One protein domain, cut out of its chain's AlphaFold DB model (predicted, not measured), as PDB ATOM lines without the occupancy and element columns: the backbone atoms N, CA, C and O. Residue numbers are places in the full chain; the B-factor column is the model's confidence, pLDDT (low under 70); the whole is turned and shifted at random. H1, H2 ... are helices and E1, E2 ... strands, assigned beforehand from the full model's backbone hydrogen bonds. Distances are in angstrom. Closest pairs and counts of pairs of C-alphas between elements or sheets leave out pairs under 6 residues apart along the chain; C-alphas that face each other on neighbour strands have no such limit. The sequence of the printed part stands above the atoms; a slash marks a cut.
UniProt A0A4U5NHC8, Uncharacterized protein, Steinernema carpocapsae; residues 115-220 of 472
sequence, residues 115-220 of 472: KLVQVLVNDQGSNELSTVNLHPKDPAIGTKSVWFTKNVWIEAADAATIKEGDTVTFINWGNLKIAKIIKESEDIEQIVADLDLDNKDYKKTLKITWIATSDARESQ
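Overview. This is residues 115 to 220 of the 472 residues of an uncharacterized protein of Steinernema carpocapsae (UniProt A0A4U5NHC8). Seven strands curl into a small, loosely closed barrel, E8 E5 E6 E7 E1 E4 E9, whose two edge strands, E8 and E9, follow each other in the chain across a single residue. The hairpin E2 and E3 reaches away from the barrel as an arm at one end of the longest axis, the turn between E6 and E7 lies at the other end, and the one short helix, H1, packs beside the strands. The printed part has 106 residues, with the order E1 E2 E3 E4 H1 E5 E6 E7 E8 E9; the seven-stranded sheet is mixed, the pair E2 and E3 is antiparallel, and the class is mostly strand. The whole is compact, with a radius of gyration of the C-alphas of 13.9 A, and its spans are 47 by 35 by 24 A.

Arrangement. The large sheet is strongly twisted and curled like part of a barrel: from edge to edge the way across it turns by 112 degrees. E1, residues 117 to 122, is one of its inner strands. E2, residues 128 to 133, and E3, residues 143 to 148, form a hairpin at 147 degrees, with N 130 and O 146 within hydrogen-bond range at 2.9 A. E1 is apart from both E2 and E3. E4, residues 151 to 154, is antiparallel to E1, and N 119 and O 152 are 2.8 A apart. H1, residues 156 to 159, is on the large sheet at a height of 5.3 A over the sheet, over none of its strands; its closest C-alphas to E1 are those of Ala 156 and Val 117, 5.6 A apart. H1 is too short for any O i to N i+4 pair, but its one O i to N i+3 pair is within range. E5, residues 167 to 170, E6, residues 174 to 184, and E7, residues 187 to 195, make a meander, each strand the antiparallel neighbour of the one before, with hairpins E5 and E6, and E6 and E7. N 168 and O 176 are 2.9 A apart, as are N 177 and O 194. E6 bends by 62 degrees at residue 179. E7 is parallel to E1 at 26 degrees, with N 191 and O 118 at 2.9 A. E8, residues 206 to 208, is an edge strand parallel to E5 at 29 degrees, with N 169 and O 206 at 2.8 A. E8 runs on into E9, residues 210 to 213, at 49 degrees, and the two meet only through their link. E9, the other edge strand, is antiparallel to E4, with N 153 and O 211 at 2.8 A. The closest C-alphas of E3 and E9, those of Trp 147 and Ala 212, are 5.8 A apart.

Along the chain. E1 begins at C-alpha 117, (185.169, 365.316, 212.049), and is 15.9 A from first to last C-alpha. E2 is 16.6 A long and E3 15.7 A. E6, the longest strand by residues, measures 27.7 A from C-alpha 174 at (202.727, 361.649, 216.704) to C-alpha 184, and E7 measures 24.0 A. E9 ends at C-alpha 213, (189.128, 355.606, 207.962).

Size, cuts and confidence. The two C-alphas farthest apart are those of Ala 140 and Ser 185, at 47.5 A. The printed part has no cut, and no link is long; the links E2 to E3, H1 to E5 and E7 to E8 are short. The mean pLDDT of the printed part is 91.8, and residue 126 is under 70.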
ATOM      1  N   LYS A 115     178.429 364.723 214.437       82.75
ATOM      2  CA  LYS A 115     179.195 364.177 213.304       82.75
ATOM      3  C   LYS A 115     180.676 364.113 213.700       82.75
ATOM      4  O   LYS A 115     181.230 365.110 214.161       82.75
ATOM      5  N   LEU A 116     181.303 362.946 213.548       92.50
ATOM      6  CA  LEU A 116     182.758 362.827 213.672       92.50
ATOM      7  C   LEU A 116     183.419 363.692 212.596       92.50
ATOM      8  O   LEU A 116     182.971 363.709 211.449       92.50
ATOM      9  N   VAL A 117     184.479 364.404 212.965       94.19
ATOM     10  CA  VAL A 117     185.169 365.316 212.049       94.19
ATOM     11  C   VAL A 117     186.260 364.549 211.324       94.19
ATOM     12  O   VAL A 117     187.065 363.855 211.948       94.19
ATOM     13  N   GLN A 118     186.279 364.668 209.999       94.56
ATOM     14  CA  GLN A 118     187.305 364.050 209.174       94.56
ATOM     15  C   GLN A 118     188.571 364.903 209.178       94.56
ATOM     16  O   GLN A 118     188.525 366.109 208.945       94.56
ATOM     17  N   VAL A 119     189.713 364.265 209.399       96.31
ATOM     18  CA  VAL A 119     191.034 364.861 209.228       96.31
ATOM     19  C   VAL A 119     191.695 364.208 208.020       96.31
ATOM     20  O   VAL A 119     191.857 362.988 207.982       96.31
ATOM     21  N   LEU A 120     192.052 365.023 207.032       95.44
ATOM     22  CA  LEU A 120     192.873 364.654 205.889       95.44
ATOM     23  C   LEU A 120     194.341 364.891 206.253       95.44
ATOM     24  O   LEU A 120     194.756 366.035 206.431       95.44
ATOM     25  N   VAL A 121     195.112 363.817 206.373       95.12
ATOM     26  CA  VAL A 121     196.546 363.869 206.663       95.12
ATOM     27  C   VAL A 121     197.305 363.874 205.339       95.12
ATOM     28  O   VAL A 121     197.303 362.882 204.605       95.12
ATOM     29  N   ASN A 122     197.909 365.011 205.011       90.56
ATOM     30  CA  ASN A 122     198.768 365.162 203.845       90.56
ATOM     31  C   ASN A 122     200.005 364.270 203.979       90.56
ATOM     32  O   ASN A 122     200.419 363.912 205.081       90.56
ATOM     33  N   ASP A 123     200.563 363.879 202.835       77.94
ATOM     34  CA  ASP A 123     201.780 363.064 202.714       77.94
ATOM     35  C   ASP A 123     201.717 361.639 203.301       77.94
ATOM     36  O   ASP A 123     202.621 360.839 203.057       77.94
ATOM     37  N   GLN A 124     200.627 361.253 203.977       83.88
ATOM     38  CA  GLN A 124     200.391 359.863 204.370       83.88
ATOM     39  C   GLN A 124     199.976 359.026 203.149       83.88
ATOM     40  O   GLN A 124     199.015 359.344 202.438       83.88
ATOM     41  N   GLY A 125     200.687 357.916 202.928       73.31
ATOM     42  CA  GLY A 125     200.361 356.932 201.895       73.31
ATOM     43  C   GLY A 125     199.031 356.200 202.137       73.31
ATOM     44  O   GLY A 125     198.341 356.390 203.142       73.31
ATOM     45  N   SER A 126     198.652 355.322 201.206       67.06
ATOM     46  CA  SER A 126     197.455 354.490 201.357       67.06
ATOM     47  C   SER A 126     197.694 353.369 202.374       67.06
ATOM     48  O   SER A 126     198.339 352.376 202.049       67.06
ATOM     49  N   ASN A 127     197.113 353.514 203.567       76.25
ATOM     50  CA  ASN A 127     196.906 352.464 204.572       76.25
ATOM     51  C   ASN A 127     198.175 351.746 205.049       76.25
ATOM     52  O   ASN A 127     198.483 350.633 204.629       76.25
ATOM     53  N   GLU A 128     198.864 352.348 206.010       86.88
ATOM     54  CA  GLU A 128     199.997 351.736 206.696       86.88
ATOM     55  C   GLU A 128     199.532 351.051 207.987       86.88
ATOM     56  O   GLU A 128     198.767 351.619 208.766       86.88
ATOM     57  N   LEU A 129     199.991 349.823 208.229       89.50
ATOM     58  CA  LEU A 129     199.722 349.101 209.469       89.50
ATOM     59  C   LEU A 129     200.932 349.201 210.395       89.50
ATOM     60  O   LEU A 129     202.021 348.755 210.042       89.50
ATOM     61  N   SER A 130     200.725 349.714 211.602       91.12
ATOM     62  CA  SER A 130     201.763 349.812 212.628       91.12
ATOM     63  C   SER A 130     201.379 349.052 213.892       91.12
ATOM     64  O   SER A 130     200.210 348.750 214.128       91.12
ATOM     65  N   THR A 131     202.374 348.722 214.712       94.06
ATOM     66  CA  THR A 131     202.196 348.017 215.986       94.06
ATOM     67  C   THR A 131     202.532 348.950 217.140       94.06
ATOM     68  O   THR A 131     203.621 349.514 217.193       94.06
ATOM     69  N   VAL A 132     201.606 349.088 218.089       94.31
ATOM     70  CA  VAL A 132     201.772 349.943 219.272       94.31
ATOM     71  C   VAL A 132     201.489 349.159 220.547       94.31
ATOM     72  O   VAL A 132     200.687 348.224 220.552       94.31
ATOM     73  N   ASN A 133     202.118 349.555 221.651       95.19
ATOM     74  CA  ASN A 133     201.861 348.940 222.952       95.19
ATOM     75  C   ASN A 133     200.405 349.174 223.376       95.19
ATOM     76  O   ASN A 133     199.880 350.285 223.273       95.19
ATOM     77  N   LEU A 134     199.768 348.134 223.916       94.62
ATOM     78  CA  LEU A 134     198.437 348.235 224.507       94.62
ATOM     79  C   LEU A 134     198.447 349.103 225.762       94.62
ATOM     80  O   LEU A 134     197.469 349.792 226.035       94.62
ATOM     81  N   HIS A 135     199.547 349.112 226.513       94.38
ATOM     82  CA  HIS A 135     199.692 349.953 227.691       94.38
ATOM     83  C   HIS A 135     200.995 350.769 227.630       94.38
ATOM     84  O   HIS A 135     202.072 350.213 227.426       94.38
ATOM     85  N   PRO A 136     200.945 352.099 227.835       88.38
ATOM     86  CA  PRO A 136     202.094 352.977 227.619       88.38
ATOM     87  C   PRO A 136     203.190 352.825 228.675       88.38
ATOM     88  O   PRO A 136     204.316 353.253 228.444       88.38
ATOM     89  N   LYS A 137     202.861 352.274 229.849       90.06
ATOM     90  CA  LYS A 137     203.818 352.093 230.952       90.06
ATOM     91  C   LYS A 137     204.281 350.649 231.114       90.06
ATOM     92  O   LYS A 137     205.225 350.425 231.859       90.06
ATOM     93  N   ASP A 138     203.606 349.701 230.468       90.75
ATOM     94  CA  ASP A 138     203.885 348.277 230.632       90.75
ATOM     95  C   ASP A 138     203.765 347.543 229.286       90.75
ATOM     96  O   ASP A 138     202.663 347.177 228.869       90.75
ATOM     97  N   PRO A 139     204.895 347.340 228.588       91.94
ATOM     98  CA  PRO A 139     204.927 346.587 227.339       91.94
ATOM     99  C   PRO A 139     204.522 345.111 227.490       91.94
ATOM    100  O   PRO A 139     204.136 344.499 226.497       91.94
ATOM    101  N   ALA A 140     204.577 344.528 228.697       94.62
ATOM    102  CA  ALA A 140     204.262 343.112 228.912       94.62
ATOM    103  C   ALA A 140     202.770 342.789 228.718       94.62
ATOM    104  O   ALA A 140     202.422 341.639 228.459       94.62
ATOM    105  N   ILE A 141     201.895 343.802 228.777       94.06
ATOM    106  CA  ILE A 141     200.457 343.677 228.472       94.06
ATOM    107  C   ILE A 141     200.228 343.330 226.991       94.06
ATOM    108  O   ILE A 141     199.189 342.778 226.631       94.06
ATOM    109  N   GLY A 142     201.210 343.614 226.134       94.94
ATOM    110  CA  GLY A 142     201.201 343.268 224.722       94.94
ATOM    111  C   GLY A 142     200.979 344.471 223.815       94.94
ATOM    112  O   GLY A 142     201.094 345.635 224.212       94.94
ATOM    113  N   THR A 143     200.664 344.177 222.561       96.12
ATOM    114  CA  THR A 143     200.581 345.160 221.482       96.12
ATOM    115  C   THR A 143     199.282 345.021 220.701       96.12
ATOM    116  O   THR A 143     198.652 343.965 220.688       96.12
ATOM    117  N   LYS A 144     198.894 346.090 220.012       94.50
ATOM    118  CA  LYS A 144     197.806 346.092 219.034       94.50
ATOM    119  C   LYS A 144     198.267 346.717 217.728       94.50
ATOM    120  O   LYS A 144     199.185 347.539 217.718       94.50
ATOM    121  N   SER A 145     197.580 346.367 216.653       92.75
ATOM    122  CA  SER A 145     197.774 347.010 215.363       92.75
ATOM    123  C   SER A 145     196.934 348.286 215.267       92.75
ATOM    124  O   SER A 145     195.770 348.294 215.670       92.75
ATOM    125  N   VAL A 146     197.521 349.349 214.726       93.12
ATOM    126  CA  VAL A 146     196.879 350.638 214.448       93.12
ATOM    127  C   VAL A 146     197.120 350.977 212.985       93.12
ATOM    128  O   VAL A 146     198.225 350.804 212.477       93.12
ATOM    129  N   TRP A 147     196.073 351.433 212.307       92.19
ATOM    130  CA  TRP A 147     196.142 351.838 210.909       92.19
ATOM    131  C   TRP A 147     196.453 353.332 210.820       92.19
ATOM    132  O   TRP A 147     195.779 354.123 211.473       92.19
ATOM    133  N   PHE A 148     197.435 353.712 210.009       92.06
ATOM    134  CA  PHE A 148     197.709 355.092 209.620       92.06
ATOM    135  C   PHE A 148     197.237 355.294 208.184       92.06
ATOM    136  O   PHE A 148     197.759 354.706 207.233       92.06
ATOM    137  N   THR A 149     196.193 356.096 208.030       92.00
ATOM    138  CA  THR A 149     195.478 356.286 206.767       92.00
ATOM    139  C   THR A 149     195.422 357.765 206.426       92.00
ATOM    140  O   THR A 149     195.504 358.620 207.306       92.00
ATOM    141  N   LYS A 150     195.237 358.082 205.142       92.44
ATOM    142  CA  LYS A 150     195.103 359.472 204.685       92.44
ATOM    143  C   LYS A 150     193.916 360.196 205.329       92.44
ATOM    144  O   LYS A 150     193.970 361.400 205.538       92.44
ATOM    145  N   ASN A 151     192.842 359.473 205.631       92.12
ATOM    146  CA  ASN A 151     191.669 360.015 206.306       92.12
ATOM    147  C   ASN A 151     191.537 359.390 207.685       92.12
ATOM    148  O   ASN A 151     191.640 358.174 207.815       92.12
ATOM    149  N   VAL A 152     191.285 360.205 208.701       94.88
ATOM    150  CA  VAL A 152     190.971 359.733 210.051       94.88
ATOM    151  C   VAL A 152     189.801 360.515 210.631       94.88
ATOM    152  O   VAL A 152     189.493 361.615 210.182       94.88
ATOM    153  N   TRP A 153     189.144 359.959 211.639       95.69
ATOM    154  CA  TRP A 153     188.128 360.649 212.422       95.69
ATOM    155  C   TRP A 153     188.663 361.098 213.769       95.69
ATOM    156  O   TRP A 153     189.457 360.396 214.398       95.69
ATOM    157  N   ILE A 154     188.158 362.240 214.222       96.31
ATOM    158  CA  ILE A 154     188.308 362.764 215.580       96.31
ATOM    159  C   ILE A 154     186.937 363.206 216.107       96.31
ATOM    160  O   ILE A 154     185.990 363.395 215.337       96.31
ATOM    161  N   GLU A 155     186.809 363.375 217.422       94.06
ATOM    162  CA  GLU A 155     185.564 363.887 218.001       94.06
ATOM    163  C   GLU A 155     185.386 365.378 217.681       94.06
ATOM    164  O   GLU A 155     186.341 366.159 217.687       94.06
ATOM    165  N   ALA A 156     184.140 365.801 217.453       91.75
ATOM    166  CA  ALA A 156     183.822 367.204 217.174       91.75
ATOM    167  C   ALA A 156     184.206 368.147 218.330       91.75
ATOM    168  O   ALA A 156     184.519 369.315 218.104       91.75
ATOM    169  N   ALA A 157     184.194 367.647 219.571       91.12
ATOM    170  CA  ALA A 157     184.612 368.413 220.742       91.12
ATOM    171  C   ALA A 157     186.106 368.783 220.689       91.12
ATOM    172  O   ALA A 157     186.456 369.910 221.029       91.12
ATOM    173  N   ASP A 158     186.962 367.874 220.213       93.56
ATOM    174  CA  ASP A 158     188.393 368.110 219.984       93.56
ATOM    175  C   ASP A 158     188.577 369.099 218.851       93.56
ATOM    176  O   ASP A 158     189.254 370.111 219.028       93.56
ATOM    177  N   ALA A 159     187.931 368.827 217.713       93.81
ATOM    178  CA  ALA A 159     188.016 369.654 216.519       93.81
ATOM    179  C   ALA A 159     187.701 371.125 216.829       93.81
ATOM    180  O   ALA A 159     188.444 372.011 216.421       93.81
ATOM    181  N   ALA A 160     186.662 371.385 217.630       92.12
ATOM    182  CA  ALA A 160     186.254 372.735 218.024       92.12
ATOM    183  C   ALA A 160     187.309 373.506 218.843       92.12
ATOM    184  O   ALA A 160     187.230 374.730 218.949       92.12
ATOM    185  N   THR A 161     188.281 372.815 219.445       93.81
ATOM    186  CA  THR A 161     189.371 373.442 220.213       93.81
ATOM    187  C   THR A 161     190.630 373.706 219.389       93.81
ATOM    188  O   THR A 161     191.511 374.422 219.863       93.81
ATOM    189  N   ILE A 162     190.706 373.148 218.179       95.50
ATOM    190  CA  ILE A 162     191.868 373.217 217.293       95.50
ATOM    191  C   ILE A 162     191.812 374.487 216.436       95.50
ATOM    192  O   ILE A 162     190.747 374.895 215.970       95.50
ATOM    193  N   LYS A 163     192.974 375.100 216.199       96.12
ATOM    194  CA  LYS A 163     193.154 376.251 215.304       96.12
ATOM    195  C   LYS A 163     194.159 375.937 214.199       96.12
ATOM    196  O   LYS A 163     195.034 375.088 214.346       96.12
ATOM    197  N   GLU A 164     194.040 376.646 213.080       97.31
ATOM    198  CA  GLU A 164     195.038 376.582 212.010       97.31
ATOM    199  C   GLU A 164     196.412 377.023 212.532       97.31
ATOM    200  O   GLU A 164     196.527 377.996 213.278       97.31
ATOM    201  N   GLY A 165     197.456 376.286 212.153       96.06
ATOM    202  CA  GLY A 165     198.820 376.464 212.644       96.06
ATOM    203  C   GLY A 165     199.143 375.722 213.944       96.06
ATOM    204  O   GLY A 165     200.326 375.607 214.271       96.06
ATOM    205  N   ASP A 166     198.147 375.184 214.661       96.19
ATOM    206  CA  ASP A 166     198.390 374.409 215.879       96.19
ATOM    207  C   ASP A 166     199.183 373.129 215.584       96.19
ATOM    208  O   ASP A 166     199.064 372.508 214.527       96.19
ATOM    209  N   THR A 167     199.965 372.689 216.568       96.94
ATOM    210  CA  THR A 167     200.533 371.338 216.604       96.94
ATOM    211  C   THR A 167     199.736 370.498 217.592       96.94
ATOM    212  O   THR A 167     199.682 370.802 218.789       96.94
ATOM    213  N   VAL A 168     199.117 369.431 217.098       97.31
ATOM    214  CA  VAL A 168     198.236 368.555 217.875       97.31
ATOM    215  C   VAL A 168     198.837 367.154 217.906       97.31
ATOM    216  O   VAL A 168     199.244 366.614 216.881       97.31
ATOM    217  N   THR A 169     198.896 366.542 219.088       97.38
ATOM    218  CA  THR A 169     199.375 365.166 219.238       97.38
ATOM    219  C   THR A 169     198.226 364.188 219.052       97.38
ATOM    220  O   THR A 169     197.325 364.086 219.890       97.38
ATOM    221  N   PHE A 170     198.317 363.394 217.998       96.81
ATOM    222  CA  PHE A 170     197.452 362.255 217.743       96.81
ATOM    223  C   PHE A 170     198.027 361.065 218.515       96.81
ATOM    224  O   PHE A 170     199.142 360.611 218.244       96.81
ATOM    225  N   ILE A 171     197.314 360.594 219.545       95.19
ATOM    226  CA  ILE A 171     197.857 359.578 220.460       95.19
ATOM    227  C   ILE A 171     198.239 358.314 219.676       95.19
ATOM    228  O   ILE A 171     197.464 357.841 218.851       95.19
ATOM    229  N   ASN A 172     199.429 357.771 219.949       93.00
ATOM    230  CA  ASN A 172     200.040 356.633 219.251       93.00
ATOM    231  C   ASN A 172     200.416 356.867 217.773       93.00
ATOM    232  O   ASN A 172     200.890 355.927 217.145       93.00
ATOM    233  N   TRP A 173     200.261 358.084 217.241       93.62
ATOM    234  CA  TRP A 173     200.759 358.457 215.911       93.62
ATOM    235  C   TRP A 173     201.931 359.433 216.007       93.62
ATOM    236  O   TRP A 173     203.032 359.126 215.565       93.62
ATOM    237  N   GLY A 174     201.723 360.590 216.638       94.56
ATOM    238  CA  GLY A 174     202.727 361.649 216.704       94.56
ATOM    239  C   GLY A 174     202.110 363.038 216.645       94.56
ATOM    240  O   GLY A 174     200.912 363.209 216.877       94.56
ATOM    241  N   ASN A 175     202.950 364.036 216.384       96.44
ATOM    242  CA  ASN A 175     202.511 365.410 216.196       96.44
ATOM    243  C   ASN A 175     202.110 365.637 214.738       96.44
ATOM    244  O   ASN A 175     202.823 365.247 213.814       96.44
ATOM    245  N   LEU A 176     200.947 366.252 214.557       96.81
ATOM    246  CA  LEU A 176     200.447 366.718 213.273       96.81
ATOM    247  C   LEU A 176     200.266 368.232 213.358       96.81
ATOM    248  O   LEU A 176     199.761 368.756 214.360       96.81
ATOM    249  N   LYS A 177     200.676 368.930 212.302       96.69
ATOM    250  CA  LYS A 177     200.496 370.370 212.171       96.69
ATOM    251  C   LYS A 177     199.217 370.650 211.400       96.69
ATOM    252  O   LYS A 177     199.018 370.139 210.306       96.69
ATOM    253  N   ILE A 178     198.343 371.463 211.971       97.62
ATOM    254  CA  ILE A 178     197.045 371.768 211.379       97.62
ATOM    255  C   ILE A 178     197.239 372.809 210.281       97.62
ATOM    256  O   ILE A 178     197.559 373.963 210.561       97.62
ATOM    257  N   ALA A 179     197.061 372.396 209.031       97.06
ATOM    258  CA  ALA A 179     197.286 373.231 207.859       97.06
ATOM    259  C   ALA A 179     196.063 374.092 207.531       97.06
ATOM    260  O   ALA A 179     196.204 375.273 207.219       97.06
ATOM    261  N   LYS A 180     194.864 373.501 207.594       97.31
ATOM    262  CA  LYS A 180     193.613 374.175 207.229       97.31
ATOM    263  C   LYS A 180     192.419 373.587 207.972       97.31
ATOM    264  O   LYS A 180     192.353 372.377 208.171       97.31
ATOM    265  N   ILE A 181     191.446 374.419 208.320       97.00
ATOM    266  CA  ILE A 181     190.158 374.003 208.879       97.00
ATOM    267  C   ILE A 181     189.059 374.435 207.911       97.00
ATOM    268  O   ILE A 181     188.863 375.616 207.641       97.00
ATOM    269  N   ILE A 182     188.329 373.459 207.382       95.62
ATOM    270  CA  ILE A 182     187.213 373.660 206.462       95.62
ATOM    271  C   ILE A 182     185.924 373.584 207.274       95.62
ATOM    272  O   ILE A 182     185.663 372.603 207.975       95.62
ATOM    273  N   LYS A 183     185.135 374.653 207.196       93.50
ATOM    274  CA  LYS A 183     183.878 374.796 207.926       93.50
ATOM    275  C   LYS A 183     182.705 374.856 206.965       93.50
ATOM    276  O   LYS A 183     182.794 375.511 205.927       93.50
ATOM    277  N   GLU A 184     181.604 374.244 207.373       87.50
ATOM    278  CA  GLU A 184     180.293 374.427 206.767       87.50
ATOM    279  C   GLU A 184     179.444 375.226 207.765       87.50
ATOM    280  O   GLU A 184     179.060 374.734 208.825       87.50
ATOM    281  N   SER A 185     179.211 376.509 207.469       85.56
ATOM    282  CA  SER A 185     178.686 377.475 208.450       85.56
ATOM    283  C   SER A 185     179.565 377.563 209.712       85.56
ATOM    284  O   SER A 185     180.743 377.904 209.606       85.56
ATOM    285  N   GLU A 186     179.016 377.290 210.898       81.12
ATOM    286  CA  GLU A 186     179.743 377.351 212.175       81.12
ATOM    287  C   GLU A 186     180.373 376.003 212.571       81.12
ATOM    288  O   GLU A 186     181.209 375.953 213.479       81.12
ATOM    289  N   ASP A 187     180.020 374.913 211.881       85.88
ATOM    290  CA  ASP A 187     180.491 373.568 212.196       85.88
ATOM    291  C   ASP A 187     181.748 373.208 211.391       85.88
ATOM    292  O   ASP A 187     181.880 373.504 210.202       85.88
ATOM    293  N   ILE A 188     182.708 372.555 212.052       91.19
ATOM    294  CA  ILE A 188     183.926 372.066 211.396       91.19
ATOM    295  C   ILE A 188     183.586 370.782 210.649       91.19
ATOM    296  O   ILE A 188     183.265 369.766 211.267       91.19
ATOM    297  N   GLU A 189     183.694 370.818 209.326       90.75
ATOM    298  CA  GLU A 189     183.404 369.666 208.479       90.75
ATOM    299  C   GLU A 189     184.650 368.796 208.281       90.75
ATOM    300  O   GLU A 189     184.595 367.570 208.417       90.75
ATOM    301  N   GLN A 190     185.785 369.436 207.993       95.00
ATOM    302  CA  GLN A 190     187.035 368.755 207.693       95.00
ATOM    303  C   GLN A 190     188.236 369.558 208.197       95.00
ATOM    304  O   GLN A 190     188.248 370.787 208.178       95.00
ATOM    305  N   ILE A 191     189.281 368.857 208.617       97.12
ATOM    306  CA  ILE A 191     190.583 369.437 208.945       97.12
ATOM    307  C   ILE A 191     191.618 368.856 207.986       97.12
ATOM    308  O   ILE A 191     191.590 367.668 207.692       97.12
ATOM    309  N   VAL A 192     192.540 369.679 207.505       97.50
ATOM    310  CA  VAL A 192     193.720 369.246 206.754       97.50
ATOM    311  C   VAL A 192     194.934 369.425 207.653       97.50
ATOM    312  O   VAL A 192     195.108 370.490 208.251       97.50
ATOM    313  N   ALA A 193     195.758 368.393 207.765       97.31
ATOM    314  CA  ALA A 193     196.935 368.390 208.617       97.31
ATOM    315  C   ALA A 193     198.139 367.772 207.902       97.31
ATOM    316  O   ALA A 193     197.978 366.849 207.113       97.31
ATOM    317  N   ASP A 194     199.333 368.254 208.223       96.31
ATOM    318  CA  ASP A 194     200.605 367.726 207.737       96.31
ATOM    319  C   ASP A 194     201.298 366.934 208.854       96.31
ATOM    320  O   ASP A 194     201.183 367.267 210.042       96.31
ATOM    321  N   LEU A 195     202.029 365.882 208.488       95.25
ATOM    322  CA  LEU A 195     202.830 365.112 209.438       95.25
ATOM    323  C   LEU A 195     204.010 365.953 209.953       95.25
ATOM    324  O   LEU A 195     204.780 366.501 209.171       95.25
ATOM    325  N   ASP A 196     204.188 366.001 211.274       93.81
ATOM    326  CA  ASP A 196     205.330 366.638 211.947       93.81
ATOM    327  C   ASP A 196     205.939 365.648 212.956       93.81
ATOM    328  O   ASP A 196     206.007 365.881 214.164       93.81
ATOM    329  N   LEU A 197     206.305 364.458 212.464       91.56
ATOM    330  CA  LEU A 197     206.735 363.335 213.312       91.56
ATOM    331  C   LEU A 197     208.122 363.545 213.940       91.56
ATOM    332  O   LEU A 197     208.418 362.959 214.989       91.56
ATOM    333  N   ASP A 198     208.951 364.400 213.341       92.12
ATOM    334  CA  ASP A 198     210.255 364.789 213.888       92.12
ATOM    335  C   ASP A 198     210.110 365.650 215.150       92.12
ATOM    336  O   ASP A 198     210.950 365.603 216.057       92.12
ATOM    337  N   ASN A 199     209.004 366.389 215.266       91.25
ATOM    338  CA  ASN A 199     208.672 367.165 216.447       91.25
ATOM    339  C   ASN A 199     208.151 366.265 217.577       91.25
ATOM    340  O   ASN A 199     206.982 365.880 217.636       91.25
ATOM    341  N   LYS A 200     209.028 365.983 218.542       90.62
ATOM    342  CA  LYS A 200     208.727 365.148 219.718       90.62
ATOM    343  C   LYS A 200     208.291 365.947 220.957       90.62
ATOM    344  O   LYS A 200     208.277 365.394 222.063       90.62
ATOM    345  N   ASP A 201     207.939 367.233 220.827       89.38
ATOM    346  CA  ASP A 201     207.348 367.986 221.942       89.38
ATOM    347  C   ASP A 201     205.873 367.604 222.122       89.38
ATOM    348  O   ASP A 201     204.969 368.187 221.533       89.38
ATOM    349  N   TYR A 202     205.630 366.607 222.973       89.31
ATOM    350  CA  TYR A 202     204.282 366.173 223.359       89.31
ATOM    351  C   TYR A 202     203.794 366.800 224.672       89.31
ATOM    352  O   TYR A 202     202.806 366.331 225.249       89.31
ATOM    353  N   LYS A 203     204.541 367.742 225.265       87.00
ATOM    354  CA  LYS A 203     204.216 368.283 226.598       87.00
ATOM    355  C   LYS A 203     203.307 369.500 226.515       87.00
ATOM    356  O   LYS A 203     202.532 369.722 227.443       87.00
ATOM    357  N   LYS A 204     203.434 370.284 225.445       87.50
ATOM    358  CA  LYS A 204     202.722 371.559 225.260       87.50
ATOM    359  C   LYS A 204     201.557 371.475 224.275       87.50
ATOM    360  O   LYS A 204     200.836 372.450 224.111       87.50
ATOM    361  N   THR A 205     201.383 370.329 223.636       91.31
ATOM    362  CA  THR A 205     200.398 370.089 222.587       91.31
ATOM    363  C   THR A 205     199.090 369.544 223.157       91.31
ATOM    364  O   THR A 205     199.068 368.811 224.155       91.31
ATOM    365  N   LEU A 206     197.979 369.880 222.499       94.12
ATOM    366  CA  LEU A 206     196.698 369.219 222.735       94.12
ATOM    367  C   LEU A 206     196.820 367.746 222.320       94.12
ATOM    368  O   LEU A 206     197.351 367.450 221.253       94.12
ATOM    369  N   LYS A 207     196.334 366.822 223.155       95.75
ATOM    370  CA  LYS A 207     196.355 365.381 222.865       95.75
ATOM    371  C   LYS A 207     194.963 364.885 222.550       95.75
ATOM    372  O   LYS A 207     194.079 365.008 223.398       95.75
ATOM    373  N   ILE A 208     194.813 364.270 221.386       96.81
ATOM    374  CA  ILE A 208     193.522 363.797 220.902       96.81
ATOM    375  C   ILE A 208     193.561 362.317 220.539       96.81
ATOM    376  O   ILE A 208     194.602 361.746 220.199       96.81
ATOM    377  N   THR A 209     192.398 361.691 220.641       96.69
ATOM    378  CA  THR A 209     192.144 360.338 220.152       96.69
ATOM    379  C   THR A 209     191.584 360.412 218.742       96.69
ATOM    380  O   THR A 209     190.841 361.333 218.414       96.69
ATOM    381  N   TRP A 210     191.921 359.426 217.925       96.25
ATOM    382  CA  TRP A 210     191.556 359.380 216.517       96.25
ATOM    383  C   TRP A 210     191.385 357.925 216.074       96.25
ATOM    384  O   TRP A 210     191.893 357.010 216.729       96.25
ATOM    385  N   ILE A 211     190.655 357.709 214.983       95.06
ATOM    386  CA  ILE A 211     190.486 356.390 214.364       95.06
ATOM    387  C   ILE A 211     190.662 356.525 212.859       95.06
ATOM    388  O   ILE A 211     190.072 357.408 212.243       95.06
ATOM    389  N   ALA A 212     191.462 355.641 212.272       92.75
ATOM    390  CA  ALA A 212     191.634 355.557 210.831       92.75
ATOM    391  C   ALA A 212     190.331 355.279 210.082       92.75
ATOM    392  O   ALA A 212     189.510 354.471 210.515       92.75
ATOM    393  N   THR A 213     190.187 355.906 208.918       88.19
ATOM    394  CA  THR A 213     189.128 355.606 207.962       88.19
ATOM    395  C   THR A 213     189.711 355.395 206.571       88.19
ATOM    396  O   THR A 213     190.438 356.224 206.024       88.19
ATOM    397  N   SER A 214     189.419 354.238 205.987       82.50
ATOM    398  CA  SER A 214     189.771 353.937 204.603       82.50
ATOM    399  C   SER A 214     188.862 352.852 204.044       82.50
ATOM    400  O   SER A 214     188.182 352.157 204.799       82.50
ATOM    401  N   ASP A 215     188.914 352.648 202.732       77.06
ATOM    402  CA  ASP A 215     188.152 351.593 202.061       77.06
ATOM    403  C   ASP A 215     188.643 350.175 202.412       77.06
ATOM    404  O   ASP A 215     187.936 349.198 202.167       77.06
ATOM    405  N   ALA A 216     189.823 350.029 203.034       79.31
ATOM    406  CA  ALA A 216     190.321 348.724 203.459       79.31
ATOM    407  C   ALA A 216     189.474 348.163 204.607       79.31
ATOM    408  O   ALA A 216     189.388 348.751 205.692       79.31
ATOM    409  N   ARG A 217     188.897 346.978 204.384       81.25
ATOM    410  CA  ARG A 217     187.974 346.290 205.301       81.25
ATOM    411  C   ARG A 217     188.566 346.076 206.696       81.25
ATOM    412  O   ARG A 217     187.850 346.124 207.696       81.25
ATOM    413  N   GLU A 218     189.866 345.834 206.774       82.75
ATOM    414  CA  GLU A 218     190.604 345.572 208.007       82.75
ATOM    415  C   GLU A 218     190.806 346.841 208.846       82.75
ATOM    416  O   GLU A 218     190.932 346.748 210.069       82.75
ATOM    417  N   SER A 219     190.783 348.015 208.205       82.62
ATOM    418  CA  SER A 219     190.905 349.328 208.851       82.62
ATOM    419  C   SER A 219     189.567 349.916 209.306       82.62
ATOM    420  O   SER A 219     189.554 350.887 210.058       82.62
ATOM    421  N   GLN A 220     188.446 349.319 208.883       88.81
ATOM    422  CA  GLN A 220     187.110 349.836 209.170       88.81
ATOM    423  C   GLN A 220     186.810 349.822 210.677       88.81
ATOM    424  O   GLN A 220     186.947 348.756 211.307       88.81
TER     425      GLN A 220